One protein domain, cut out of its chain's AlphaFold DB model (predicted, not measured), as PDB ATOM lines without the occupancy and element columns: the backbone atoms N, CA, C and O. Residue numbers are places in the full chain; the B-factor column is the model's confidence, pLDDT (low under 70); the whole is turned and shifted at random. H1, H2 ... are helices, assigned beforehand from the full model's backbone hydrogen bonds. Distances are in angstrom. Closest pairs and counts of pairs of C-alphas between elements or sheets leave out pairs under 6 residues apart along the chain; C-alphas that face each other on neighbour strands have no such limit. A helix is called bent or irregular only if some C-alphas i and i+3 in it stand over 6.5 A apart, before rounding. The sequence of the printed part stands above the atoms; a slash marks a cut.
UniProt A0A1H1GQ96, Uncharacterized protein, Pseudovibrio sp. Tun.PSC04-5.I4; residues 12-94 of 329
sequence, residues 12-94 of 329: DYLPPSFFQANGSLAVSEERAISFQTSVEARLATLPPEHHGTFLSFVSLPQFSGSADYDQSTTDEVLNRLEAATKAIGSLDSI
ATOM      1  N   ASP A  12      17.097  -2.967 -12.979       92.75
ATOM      2  CA  ASP A  12      16.490  -4.286 -12.770       92.75
ATOM      3  C   ASP A  12      17.027  -5.342 -13.747       92.75
ATOM      4  O   ASP A  12      16.931  -6.541 -13.491       92.75
ATOM      5  N   TYR A  13      17.616  -4.910 -14.867       94.31
ATOM      6  CA  TYR A  13      18.194  -5.791 -15.889       94.31
ATOM      7  C   TYR A  13      19.700  -5.981 -15.723       94.31
ATOM      8  O   TYR A  13      20.333  -6.692 -16.507       94.31
ATOM      9  N   LEU A  14      20.281  -5.339 -14.712       93.56
ATOM     10  CA  LEU A  14      21.710  -5.341 -14.469       93.56
ATOM     11  C   LEU A  14      22.022  -6.071 -13.159       93.56
ATOM     12  O   LEU A  14      21.340  -5.866 -12.153       93.56
ATOM     13  N   PRO A  15      23.077  -6.899 -13.127       91.88
ATOM     14  CA  PRO A  15      23.509  -7.542 -11.898       91.88
ATOM     15  C   PRO A  15      23.891  -6.492 -10.841       91.88
ATOM     16  O   PRO A  15      24.490  -5.470 -11.185       91.88
ATOM     17  N   PRO A  16      23.666  -6.742  -9.537       91.75
ATOM     18  CA  PRO A  16      24.072  -5.818  -8.474       91.75
ATOM     19  C   PRO A  16      25.566  -5.465  -8.510       91.75
ATOM     20  O   PRO A  16      25.959  -4.355  -8.169       91.75
ATOM     21  N   SER A  17      26.397  -6.395  -8.985       90.88
ATOM     22  CA  SER A  17      27.844  -6.232  -9.164       90.88
ATOM     23  C   SER A  17      28.247  -5.186 -10.213       90.88
ATOM     24  O   SER A  17      29.409  -4.786 -10.244       90.88
ATOM     25  N   PHE A  18      27.325  -4.752 -11.080       92.81
ATOM     26  CA  PHE A  18      27.559  -3.670 -12.040       92.81
ATOM     27  C   PHE A  18      27.500  -2.299 -11.366       92.81
ATOM     28  O   PHE A  18      27.835  -1.301 -12.001       92.81
ATOM     29  N   PHE A  19      27.121  -2.239 -10.089       92.81
ATOM     30  CA  PHE A  19      27.044  -1.018  -9.306       92.81
ATOM     31  C   PHE A  19      28.009  -1.068  -8.120       92.81
ATOM     32  O   PHE A  19      28.193  -2.087  -7.458       92.81
ATOM     33  N   GLN A  20      28.624   0.071  -7.836       91.75
ATOM     34  CA  GLN A  20      29.374   0.310  -6.614       91.75
ATOM     35  C   GLN A  20      28.409   0.570  -5.446       91.75
ATOM     36  O   GLN A  20      27.223   0.847  -5.641       91.75
ATOM     37  N   ALA A  21      28.923   0.560  -4.213       90.44
ATOM     38  CA  ALA A  21      28.123   0.820  -3.010       90.44
ATOM     39  C   ALA A  21      27.455   2.214  -2.994       90.44
ATOM     40  O   ALA A  21      26.411   2.391  -2.374       90.44
ATOM     41  N   ASN A  22      28.031   3.195  -3.695       90.25
ATOM     42  CA  ASN A  22      27.469   4.543  -3.872       90.25
ATOM     43  C   ASN A  22      26.386   4.615  -4.976       90.25
ATOM     44  O   ASN A  22      25.840   5.684  -5.232       90.25
ATOM     45  N   GLY A  23      26.104   3.499  -5.659       88.50
ATOM     46  CA  GLY A  23      25.142   3.403  -6.749       88.50
ATOM     47  C   GLY A  23      25.653   3.807  -8.135       88.50
ATOM     48  O   GLY A  23      24.875   3.698  -9.081       88.50
ATOM     49  N   SER A  24      26.912   4.233  -8.292       91.56
ATOM     50  CA  SER A  24      27.513   4.471  -9.614       91.56
ATOM     51  C   SER A  24      27.898   3.159 -10.296       91.56
ATOM     52  O   SER A  24      28.089   2.145  -9.628       91.56
ATOM     53  N   LEU A  25      28.057   3.163 -11.621       90.88
ATOM     54  CA  LEU A  25      28.497   1.969 -12.348       90.88
ATOM     55  C   LEU A  25      29.920   1.553 -11.930       90.88
ATOM     56  O   LEU A  25      30.829   2.376 -11.814       90.88
ATOM     57  N   ALA A  26      30.098   0.258 -11.684       90.88
ATOM     58  CA  ALA A  26      31.386  -0.393 -11.461       90.88
ATOM     59  C   ALA A  26      32.040  -0.859 -12.777       90.88
ATOM     60  O   ALA A  26      33.236  -1.134 -12.798       90.88
ATOM     61  N   VAL A  27      31.263  -0.938 -13.862       89.69
ATOM     62  CA  VAL A  27      31.706  -1.316 -15.213       89.69
ATOM     63  C   VAL A  27      31.572  -0.142 -16.188       89.69
ATOM     64  O   VAL A  27      30.956   0.872 -15.858       89.69
ATOM     65  N   SER A  28      32.123  -0.269 -17.400       91.62
ATOM     66  CA  SER A  28      31.904   0.729 -18.452       91.62
ATOM     67  C   SER A  28      30.427   0.810 -18.852       91.62
ATOM     68  O   SER A  28      29.707  -0.191 -18.861       91.62
ATOM     69  N   GLU A  29      29.980   2.011 -19.213       91.00
ATOM     70  CA  GLU A  29      28.603   2.260 -19.650       91.00
ATOM     71  C   GLU A  29      28.241   1.429 -20.888       91.00
ATOM     72  O   GLU A  29      27.196   0.786 -20.912       91.00
ATOM     73  N   GLU A  30      29.148   1.336 -21.865       89.94
ATOM     74  CA  GLU A  30      28.984   0.502 -23.062       89.94
ATOM     75  C   GLU A  30      28.716  -0.969 -22.712       89.94
ATOM     76  O   GLU A  30      27.819  -1.600 -23.275       89.94
ATOM     77  N   ARG A  31      29.435  -1.506 -21.719       88.94
ATOM     78  CA  ARG A  31      29.241  -2.882 -21.255       88.94
ATOM     79  C   ARG A  31      27.895  -3.062 -20.565       88.94
ATOM     80  O   ARG A  31      27.234  -4.072 -20.793       88.94
ATOM     81  N   ALA A  32      27.490  -2.108 -19.729       92.06
ATOM     82  CA  ALA A  32      26.187  -2.141 -19.073       92.06
ATOM     83  C   ALA A  32      25.046  -2.099 -20.102       92.06
ATOM     84  O   ALA A  32      24.133  -2.917 -20.029       92.06
ATOM     85  N   ILE A  33      25.144  -1.227 -21.109       92.25
ATOM     86  CA  ILE A  33      24.160  -1.125 -22.195       92.25
ATOM     87  C   ILE A  33      24.098  -2.426 -23.003       92.25
ATOM     88  O   ILE A  33      23.006  -2.934 -23.258       92.25
ATOM     89  N   SER A  34      25.247  -2.991 -23.381       90.75
ATOM     90  CA  SER A  34      25.293  -4.249 -24.134       90.75
ATOM     91  C   SER A  34      24.675  -5.409 -23.346       90.75
ATOM     92  O   SER A  34      23.850  -6.157 -23.871       90.75
ATOM     93  N   PHE A  35      25.000  -5.516 -22.054       92.69
ATOM     94  CA  PHE A  35      24.429  -6.539 -21.179       92.69
ATOM     95  C   PHE A  35      22.912  -6.374 -21.024       92.69
ATOM     96  O   PHE A  35      22.172  -7.341 -21.195       92.69
ATOM     97  N   GLN A  36      22.445  -5.150 -20.759       94.56
ATOM     98  CA  GLN A  36      21.020  -4.840 -20.666       94.56
ATOM     99  C   GLN A  36      20.290  -5.207 -21.962       94.56
ATOM    100  O   GLN A  36      19.261  -5.874 -21.911       94.56
ATOM    101  N   THR A  37      20.849  -4.834 -23.114       93.69
ATOM    102  CA  THR A  37      20.274  -5.143 -24.432       93.69
ATOM    103  C   THR A  37      20.158  -6.655 -24.624       93.69
ATOM    104  O   THR A  37      19.136  -7.156 -25.097       93.69
ATOM    105  N   SER A  38      21.179  -7.407 -24.200       92.06
ATOM    106  CA  SER A  38      21.133  -8.863 -24.219       92.06
ATOM    107  C   SER A  38      20.028  -9.415 -23.319       92.06
ATOM    108  O   SER A  38      19.286 -10.280 -23.777       92.06
ATOM    109  N   VAL A  39      19.873  -8.924 -22.088       94.31
ATOM    110  CA  VAL A  39      18.802  -9.344 -21.163       94.31
ATOM    111  C   VAL A  39      17.418  -9.030 -21.734       94.31
ATOM    112  O   VAL A  39      16.565  -9.916 -21.773       94.31
ATOM    113  N   GLU A  40      17.208  -7.819 -22.251       94.75
ATOM    114  CA  GLU A  40      15.953  -7.387 -22.880       94.75
ATOM    115  C   GLU A  40      15.570  -8.276 -24.066       94.75
ATOM    116  O   GLU A  40      14.420  -8.708 -24.171       94.75
ATOM    117  N   ALA A  41      16.540  -8.628 -24.916       93.56
ATOM    118  CA  ALA A  41      16.308  -9.525 -26.041       93.56
ATOM    119  C   ALA A  41      15.806 -10.912 -25.596       93.56
ATOM    120  O   ALA A  41      14.962 -11.490 -26.277       93.56
ATOM    121  N   ARG A  42      16.273 -11.438 -24.452       93.00
ATOM    122  CA  ARG A  42      15.808 -12.736 -23.916       93.00
ATOM    123  C   ARG A  42      14.481 -12.613 -23.180       93.00
ATOM    124  O   ARG A  42      13.648 -13.507 -23.268       93.00
ATOM    125  N   LEU A  43      14.234 -11.505 -22.490       93.75
ATOM    126  CA  LEU A  43      12.913 -11.250 -21.917       93.75
ATOM    127  C   LEU A  43      11.840 -11.181 -23.013       93.75
ATOM    128  O   LEU A  43      10.751 -11.713 -22.828       93.75
ATOM    129  N   ALA A  44      12.163 -10.626 -24.186       94.88
ATOM    130  CA  ALA A  44      11.251 -10.601 -25.328       94.88
ATOM    131  C   ALA A  44      10.920 -11.999 -25.897       94.88
ATOM    132  O   ALA A  44       9.865 -12.170 -26.507       94.88
ATOM    133  N   THR A  45      11.788 -13.002 -25.707       92.62
ATOM    134  CA  THR A  45      11.557 -14.394 -26.143       92.62
ATOM    135  C   THR A  45      10.964 -15.287 -25.052       92.62
ATOM    136  O   THR A  45      10.601 -16.437 -25.331       92.62
ATOM    137  N   LEU A  46      10.894 -14.795 -23.814       86.81
ATOM    138  CA  LEU A  46      10.362 -15.508 -22.661       86.81
ATOM    139  C   LEU A  46       8.904 -15.101 -22.392       86.81
ATOM    140  O   LEU A  46       8.580 -13.914 -22.447       86.81
ATOM    141  N   PRO A  47       8.028 -16.060 -22.044       91.00
ATOM    142  CA  PRO A  47       6.715 -15.755 -21.484       91.00
ATOM    143  C   PRO A  47       6.812 -14.827 -20.253       91.00
ATOM    144  O   PRO A  47       7.735 -15.008 -19.448       91.00
ATOM    145  N   PRO A  48       5.897 -13.849 -20.080       92.31
ATOM    146  CA  PRO A  48       5.945 -12.870 -18.987       92.31
ATOM    147  C   PRO A  48       6.034 -13.480 -17.582       92.31
ATOM    148  O   PRO A  48       6.738 -12.962 -16.716       92.31
ATOM    149  N   GLU A  49       5.377 -14.616 -17.360       87.75
ATOM    150  CA  GLU A  49       5.400 -15.376 -16.107       87.75
ATOM    151  C   GLU A  49       6.808 -15.856 -15.709       87.75
ATOM    152  O   GLU A  49       7.072 -16.131 -14.540       87.75
ATOM    153  N   HIS A  50       7.742 -15.926 -16.659       88.25
ATOM    154  CA  HIS A  50       9.107 -16.392 -16.426       88.25
ATOM    155  C   HIS A  50      10.131 -15.262 -16.292       88.25
ATOM    156  O   HIS A  50      11.292 -15.522 -15.963       88.25
ATOM    157  N   HIS A  51       9.721 -14.010 -16.515       91.50
ATOM    158  CA  HIS A  51      10.617 -12.852 -16.453       91.50
ATOM    159  C   HIS A  51      11.241 -12.702 -15.065       91.50
ATOM    160  O   HIS A  51      12.451 -12.517 -14.961       91.50
ATOM    161  N   GLY A  52      10.452 -12.873 -14.000       88.06
ATOM    162  CA  GLY A  52      10.945 -12.779 -12.621       88.06
ATOM    163  C   GLY A  52      12.025 -13.817 -12.300       88.06
ATOM    164  O   GLY A  52      13.078 -13.475 -11.764       88.06
ATOM    165  N   THR A  53      11.808 -15.074 -12.695       84.81
ATOM    166  CA  THR A  53      12.785 -16.155 -12.500       84.81
ATOM    167  C   THR A  53      14.068 -15.885 -13.283       84.81
ATOM    168  O   THR A  53      15.159 -15.985 -12.718       84.81
ATOM    169  N   PHE A  54      13.959 -15.472 -14.549       88.38
ATOM    170  CA  PHE A  54      15.124 -15.128 -15.365       88.38
ATOM    171  C   PHE A  54      15.933 -13.980 -14.749       88.38
ATOM    172  O   PHE A  54      17.145 -14.107 -14.572       88.38
ATOM    173  N   LEU A  55      15.264 -12.895 -14.349       91.00
ATOM    174  CA  LEU A  55      15.909 -11.746 -13.710       91.00
ATOM    175  C   LEU A  55      16.558 -12.112 -12.371       91.00
ATOM    176  O   LEU A  55      17.650 -11.629 -12.070       91.00
ATOM    177  N   SER A  56      15.965 -13.034 -11.605       85.94
ATOM    178  CA  SER A  56      16.590 -13.539 -10.378       85.94
ATOM    179  C   SER A  56      17.931 -14.226 -10.666       85.94
ATOM    180  O   SER A  56      18.901 -13.991  -9.945       85.94
ATOM    181  N   PHE A  57      18.041 -14.977 -11.768       83.12
ATOM    182  CA  PHE A  57      19.304 -15.588 -12.179       83.12
ATOM    183  C   PHE A  57      20.318 -14.572 -12.704       83.12
ATOM    184  O   PHE A  57      21.508 -14.700 -12.418       83.12
ATOM    185  N   VAL A  58      19.867 -13.552 -13.437       86.88
ATOM    186  CA  VAL A  58      20.719 -12.442 -13.898       86.88
ATOM    187  C   VAL A  58      21.309 -11.667 -12.717       86.88
ATOM    188  O   VAL A  58      22.459 -11.241 -12.770       86.88
ATOM    189  N   SER A  59      20.567 -11.549 -11.613       86.31
ATOM    190  CA  SER A  59      21.036 -10.871 -10.399       86.31
ATOM    191  C   SER A  59      22.106 -11.642  -9.611       86.31
ATOM    192  O   SER A  59      22.677 -11.105  -8.658       86.31
ATOM    193  N   LEU A  60      22.399 -12.895  -9.981       81.12
ATOM    194  CA  LEU A  60      23.328 -13.727  -9.229       81.12
ATOM    195  C   LEU A  60      24.786 -13.229  -9.330       81.12
ATOM    196  O   LEU A  60      25.211 -12.723 -10.374       81.12
ATOM    197  N   PRO A  61      25.610 -13.459  -8.285       71.12
ATOM    198  CA  PRO A  61      26.995 -12.980  -8.227       71.12
ATOM    199  C   PRO A  61      27.912 -13.468  -9.356       71.12
ATOM    200  O   PRO A  61      28.963 -12.870  -9.580       71.12
ATOM    201  N   GLN A  62      27.543 -14.533 -10.078       70.94
ATOM    202  CA  GLN A  62      28.327 -15.054 -11.204       70.94
ATOM    203  C   GLN A  62      28.519 -14.041 -12.341       70.94
ATOM    204  O   GLN A  62      29.528 -14.095 -13.036       70.94
ATOM    205  N   PHE A  63      27.618 -13.066 -12.486       70.81
ATOM    206  CA  PHE A  63      27.775 -11.955 -13.424       70.81
ATOM    207  C   PHE A  63      28.562 -10.794 -12.807       70.81
ATOM    208  O   PHE A  63      28.263  -9.628 -13.051       70.81
ATOM    209  N   SER A  64      29.542 -11.083 -11.945       70.44
ATOM    210  CA  SER A  64      30.346 -10.050 -11.292       70.44
ATOM    211  C   SER A  64      30.949  -9.083 -12.324       70.44
ATOM    212  O   SER A  64      31.549  -9.521 -13.307       70.44
ATOM    213  N   GLY A  65      30.826  -7.772 -12.093       61.06
ATOM    214  CA  GLY A  65      31.421  -6.750 -12.963       61.06
ATOM    215  C   GLY A  65      32.949  -6.858 -13.074       61.06
ATOM    216  O   GLY A  65      33.532  -6.369 -14.036       61.06
ATOM    217  N   SER A  66      33.588  -7.556 -12.129       57.69
ATOM    218  CA  SER A  66      35.026  -7.848 -12.098       57.69
ATOM    219  C   SER A  66      35.493  -8.918 -13.084       57.69
ATOM    220  O   SER A  66      36.695  -9.056 -13.292       57.69
ATOM    221  N   ALA A  67      34.588  -9.716 -13.652       61.06
ATOM    222  CA  ALA A  67      34.966 -10.706 -14.647       61.06
ATOM    223  C   ALA A  67      35.003 -10.046 -16.028       61.06
ATOM    224  O   ALA A  67      34.005  -9.469 -16.456       61.06
ATOM    225  N   ASP A  68      36.130 -10.126 -16.732       62.69
ATOM    226  CA  ASP A  68      36.236  -9.714 -18.136       62.69
ATOM    227  C   ASP A  68      35.563 -10.764 -19.026       62.69
ATOM    228  O   ASP A  68      36.214 -11.604 -19.646       62.69
ATOM    229  N   TYR A  69      34.231 -10.763 -19.040       69.19
ATOM    230  CA  TYR A  69      33.469 -11.532 -20.012       69.19
ATOM    231  C   TYR A  69      33.393 -10.736 -21.306       69.19
ATOM    232  O   TYR A  69      32.936  -9.591 -21.310       69.19
ATOM    233  N   ASP A  70      33.817 -11.356 -22.401       77.62
ATOM    234  CA  ASP A  70      33.466 -10.858 -23.720       77.62
ATOM    235  C   ASP A  70      31.954 -11.026 -23.971       77.62
ATOM    236  O   ASP A  70      31.219 -11.702 -23.231       77.62
ATOM    237  N   GLN A  71      31.468 -10.366 -25.021       76.44
ATOM    238  CA  GLN A  71      30.051 -10.393 -25.373       76.44
ATOM    239  C   GLN A  71      29.575 -11.819 -25.694       76.44
ATOM    240  O   GLN A  71      28.491 -12.212 -25.272       76.44
ATOM    241  N   SER A  72      30.415 -12.623 -26.357       75.38
ATOM    242  CA  SER A  72      30.099 -14.011 -26.721       75.38
ATOM    243  C   SER A  72      29.842 -14.886 -25.493       75.38
ATOM    244  O   SER A  72      28.861 -15.628 -25.452       75.38
ATOM    245  N   THR A  73      30.699 -14.788 -24.475       72.75
ATOM    246  CA  THR A  73      30.558 -15.551 -23.227       72.75
ATOM    247  C   THR A  73      29.319 -15.105 -22.460       72.75
ATOM    248  O   THR A  73      28.568 -15.931 -21.943       72.75
ATOM    249  N   THR A  74      29.072 -13.795 -22.419       78.44
ATOM    250  CA  THR A  74      27.871 -13.224 -21.796       78.44
ATOM    251  C   THR A  74      26.604 -13.778 -22.447       78.44
ATOM    252  O   THR A  74      25.712 -14.271 -21.755       78.44
ATOM    253  N   ASP A  75      26.549 -13.768 -23.779       79.38
ATOM    254  CA  ASP A  75      25.410 -14.273 -24.540       79.38
ATOM    255  C   ASP A  75      25.205 -15.781 -24.358       79.38
ATOM    256  O   ASP A  75      24.066 -16.227 -24.220       79.38
ATOM    257  N   GLU A  76      26.280 -16.571 -24.292       74.38
ATOM    258  CA  GLU A  76      26.195 -18.011 -24.034       74.38
ATOM    259  C   GLU A  76      25.592 -18.315 -22.656       74.38
ATOM    260  O   GLU A  76      24.689 -19.150 -22.539       74.38
ATOM    261  N   VAL A  77      26.058 -17.629 -21.606       73.25
ATOM    262  CA  VAL A  77      25.530 -17.821 -20.249       73.25
ATOM    263  C   VAL A  77      24.059 -17.403 -20.189       73.25
ATOM    264  O   VAL A  77      23.243 -18.145 -19.640       73.25
ATOM    265  N   LEU A  78      23.692 -16.274 -20.802       79.12
ATOM    266  CA  LEU A  78      22.300 -15.817 -20.855       79.12
ATOM    267  C   LEU A  78      21.398 -16.789 -21.629       79.12
ATOM    268  O   LEU A  78      20.299 -17.081 -21.165       79.12
ATOM    269  N   ASN A  79      21.864 -17.364 -22.740       75.31
ATOM    270  CA  ASN A  79      21.102 -18.365 -23.496       75.31
ATOM    271  C   ASN A  79      20.872 -19.648 -22.678       75.31
ATOM    272  O   ASN A  79      19.802 -20.255 -22.739       75.31
ATOM    273  N   ARG A  80      21.856 -20.064 -21.870       71.12
ATOM    274  CA  ARG A  80      21.702 -21.207 -20.953       71.12
ATOM    275  C   ARG A  80      20.703 -20.901 -19.838       71.12
ATOM    276  O   ARG A  80      19.906 -21.771 -19.495       71.12
ATOM    277  N   LEU A  81      20.713 -19.679 -19.302       70.19
ATOM    278  CA  LEU A  81      19.722 -19.239 -18.317       70.19
ATOM    279  C   LEU A  81      18.318 -19.158 -18.909       70.19
ATOM    280  O   LEU A  81      17.366 -19.576 -18.256       70.19
ATOM    281  N   GLU A  82      18.179 -18.680 -20.142       76.44
ATOM    282  CA  GLU A  82      16.909 -18.684 -20.867       76.44
ATOM    283  C   GLU A  82      16.395 -20.121 -21.039       76.44
ATOM    284  O   GLU A  82      15.241 -20.405 -20.723       76.44
ATOM    285  N   ALA A  83      17.257 -21.054 -21.460       71.94
ATOM    286  CA  ALA A  83      16.902 -22.465 -21.606       71.94
ATOM    287  C   ALA A  83      16.503 -23.113 -20.268       71.94
ATOM    288  O   ALA A  83      15.509 -23.839 -20.213       71.94
ATOM    289  N   ALA A  84      17.235 -22.826 -19.188       66.88
ATOM    290  CA  ALA A  84      16.897 -23.288 -17.844       66.88
ATOM    291  C   ALA A  84      15.560 -22.704 -17.372       66.88
ATOM    292  O   ALA A  84      14.720 -23.427 -16.842       66.88
ATOM    293  N   THR A  85      15.327 -21.419 -17.636       71.25
ATOM    294  CA  THR A  85      14.085 -20.730 -17.286       71.25
ATOM    295  C   THR A  85      12.896 -21.314 -18.049       71.25
ATOM    296  O   THR A  85      11.875 -21.610 -17.438       71.25
ATOM    297  N   LYS A  86      13.029 -21.568 -19.357       75.50
ATOM    298  CA  LYS A  86      11.999 -22.245 -20.167       75.50
ATOM    299  C   LYS A  86      11.727 -23.667 -19.675       75.50
ATOM    300  O   LYS A  86      10.574 -24.089 -19.635       75.50
ATOM    301  N   ALA A  87      12.766 -24.397 -19.272       69.25
ATOM    302  CA  ALA A  87      12.613 -25.735 -18.708       69.25
ATOM    303  C   ALA A  87      11.853 -25.704 -17.374       69.25
ATOM    304  O   ALA A  87      10.931 -26.494 -17.194       69.25
ATOM    305  N   ILE A  88      12.180 -24.764 -16.479       63.62
ATOM    306  CA  ILE A  88      11.460 -24.567 -15.211       63.62
ATOM    307  C   ILE A  88      10.018 -24.136 -15.479       63.62
ATOM    308  O   ILE A  88       9.098 -24.684 -14.895       63.62
ATOM    309  N   GLY A  89       9.803 -23.218 -16.414       64.88
ATOM    310  CA  GLY A  89       8.476 -22.758 -16.800       64.88
ATOM    311  C   GLY A  89       7.570 -23.855 -17.348       64.88
ATOM    312  O   GLY A  89       6.394 -23.938 -17.002       64.88
ATOM    313  N   SER A  90       8.139 -24.782 -18.123       67.00
ATOM    314  CA  SER A  90       7.405 -25.958 -18.594       67.00
ATOM    315  C   SER A  90       6.962 -26.894 -17.462       67.00
ATOM    316  O   SER A  90       6.011 -27.646 -17.656       67.00
ATOM    317  N   LEU A  91       7.588 -26.824 -16.277       54.78
ATOM    318  CA  LEU A  91       7.158 -27.575 -15.091       54.78
ATOM    319  C   LEU A  91       5.872 -27.019 -14.482       54.78
ATOM    320  O   LEU A  91       5.090 -27.797 -13.950       54.78
ATOM    321  N   ASP A  92       5.640 -25.710 -14.577       57.22
ATOM    322  CA  ASP A  92       4.473 -25.051 -13.971       57.22
ATOM    323  C   ASP A  92       3.178 -25.377 -14.736       57.22
ATOM    324  O   ASP A  92       2.088 -25.425 -14.178       57.22
ATOM    325  N   SER A  93       3.309 -25.723 -16.022       54.56
ATOM    326  CA  SER A  93       2.211 -26.239 -16.854       54.56
ATOM    327  C   SER A  93       1.868 -27.718 -16.606       54.56
ATOM    328  O   SER A  93       0.960 -28.266 -17.236       54.56
ATOM    329  N   ILE A  94       2.593 -28.393 -15.707       49.44
ATOM    330  CA  ILE A  94       2.389 -29.806 -15.386       49.44
ATOM    331  C   ILE A  94       1.524 -29.913 -14.131       49.44
ATOM    332  O   ILE A  94       2.011 -29.995 -13.007       49.44
TER     333      ILE A  94
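Overview. This is residues 12 to 94 of the 329 residues of an uncharacterized protein of Pseudovibrio sp. Tun.PSC04-5.I4 (UniProt A0A1H1GQ96). Three helices whose centres make a triangle form an elongated group, with H1 and the long H3 running the same way and the shorter H2 running back and packed on H3. A long stretch with no named element, residues 12 to 28, comes before H1, and a second one, residues 59 to 70, leads from H2 to H3. The printed part has 83 residues, with three named helices, H1, H2 and H3 in that order, and no named strand; the class is all helix. It is compact, with a radius of gyration of the C-alphas of 13.1 A, and its C-alphas span 43 by 26 by 19 A.

Arrangement. After residues 12 to 28 comes H1, residues 29 to 43. A tight link of four residues leads to H2, residues 48 to 58. H1 and H2 are close but not clearly touching; their closest C-alphas, those of Leu 43 and His 51, are 6.1 A apart. Their lines stand at a steep tilt of 37 degrees, only just past shallow, and they run opposite ways. A long link of 12 residues leads to H3, residues 71 to 92. H2 and H3 touch, their closest C-alphas being those of Phe 54 and Thr 85, 6.0 A apart. They run opposite ways at a steep tilt of 46 degrees. H1 and H3 touch too, their closest C-alphas being those of Arg 42 and Glu 82, 6.8 A apart. These two run the same way at a shallow tilt of 29 degrees. In H1 every O i to N i+4 pair is within hydrogen-bond range; in H2 5 of 7 are, and in H3 17 of 18.

Along the chain. The printed part begins at C-alpha 12, at (16.490, -4.286, -12.770). H1 runs from Glu 29, with its C-alpha at (28.603, 2.260, -19.650), to Leu 43, 20.8 A from first to last C-alpha. H2 runs from Pro 48 to Val 58, 15.6 A, and is irregular: C-alphas 49 and 52 are 7.0 A apart. H3, the longest helix, runs 31.6 A from Gln 71 to Asp 92, whose C-alpha is at (4.473, -25.051, -13.971).

Size, cuts and confidence. The two C-alphas farthest apart are those of Asn 22 and Ile 94, at 44.1 A, and the first and last printed C-alphas are 29.3 A apart. The printed part has no cut, and the link from H2 to H3 is the long one. The mean pLDDT of the printed part is 81.8. The model's confidence is under 70 at residues 65 to 69, residue 84 and residues 87 to 94; the mean is 92 in H1, 88 in H2 and 71 in H3.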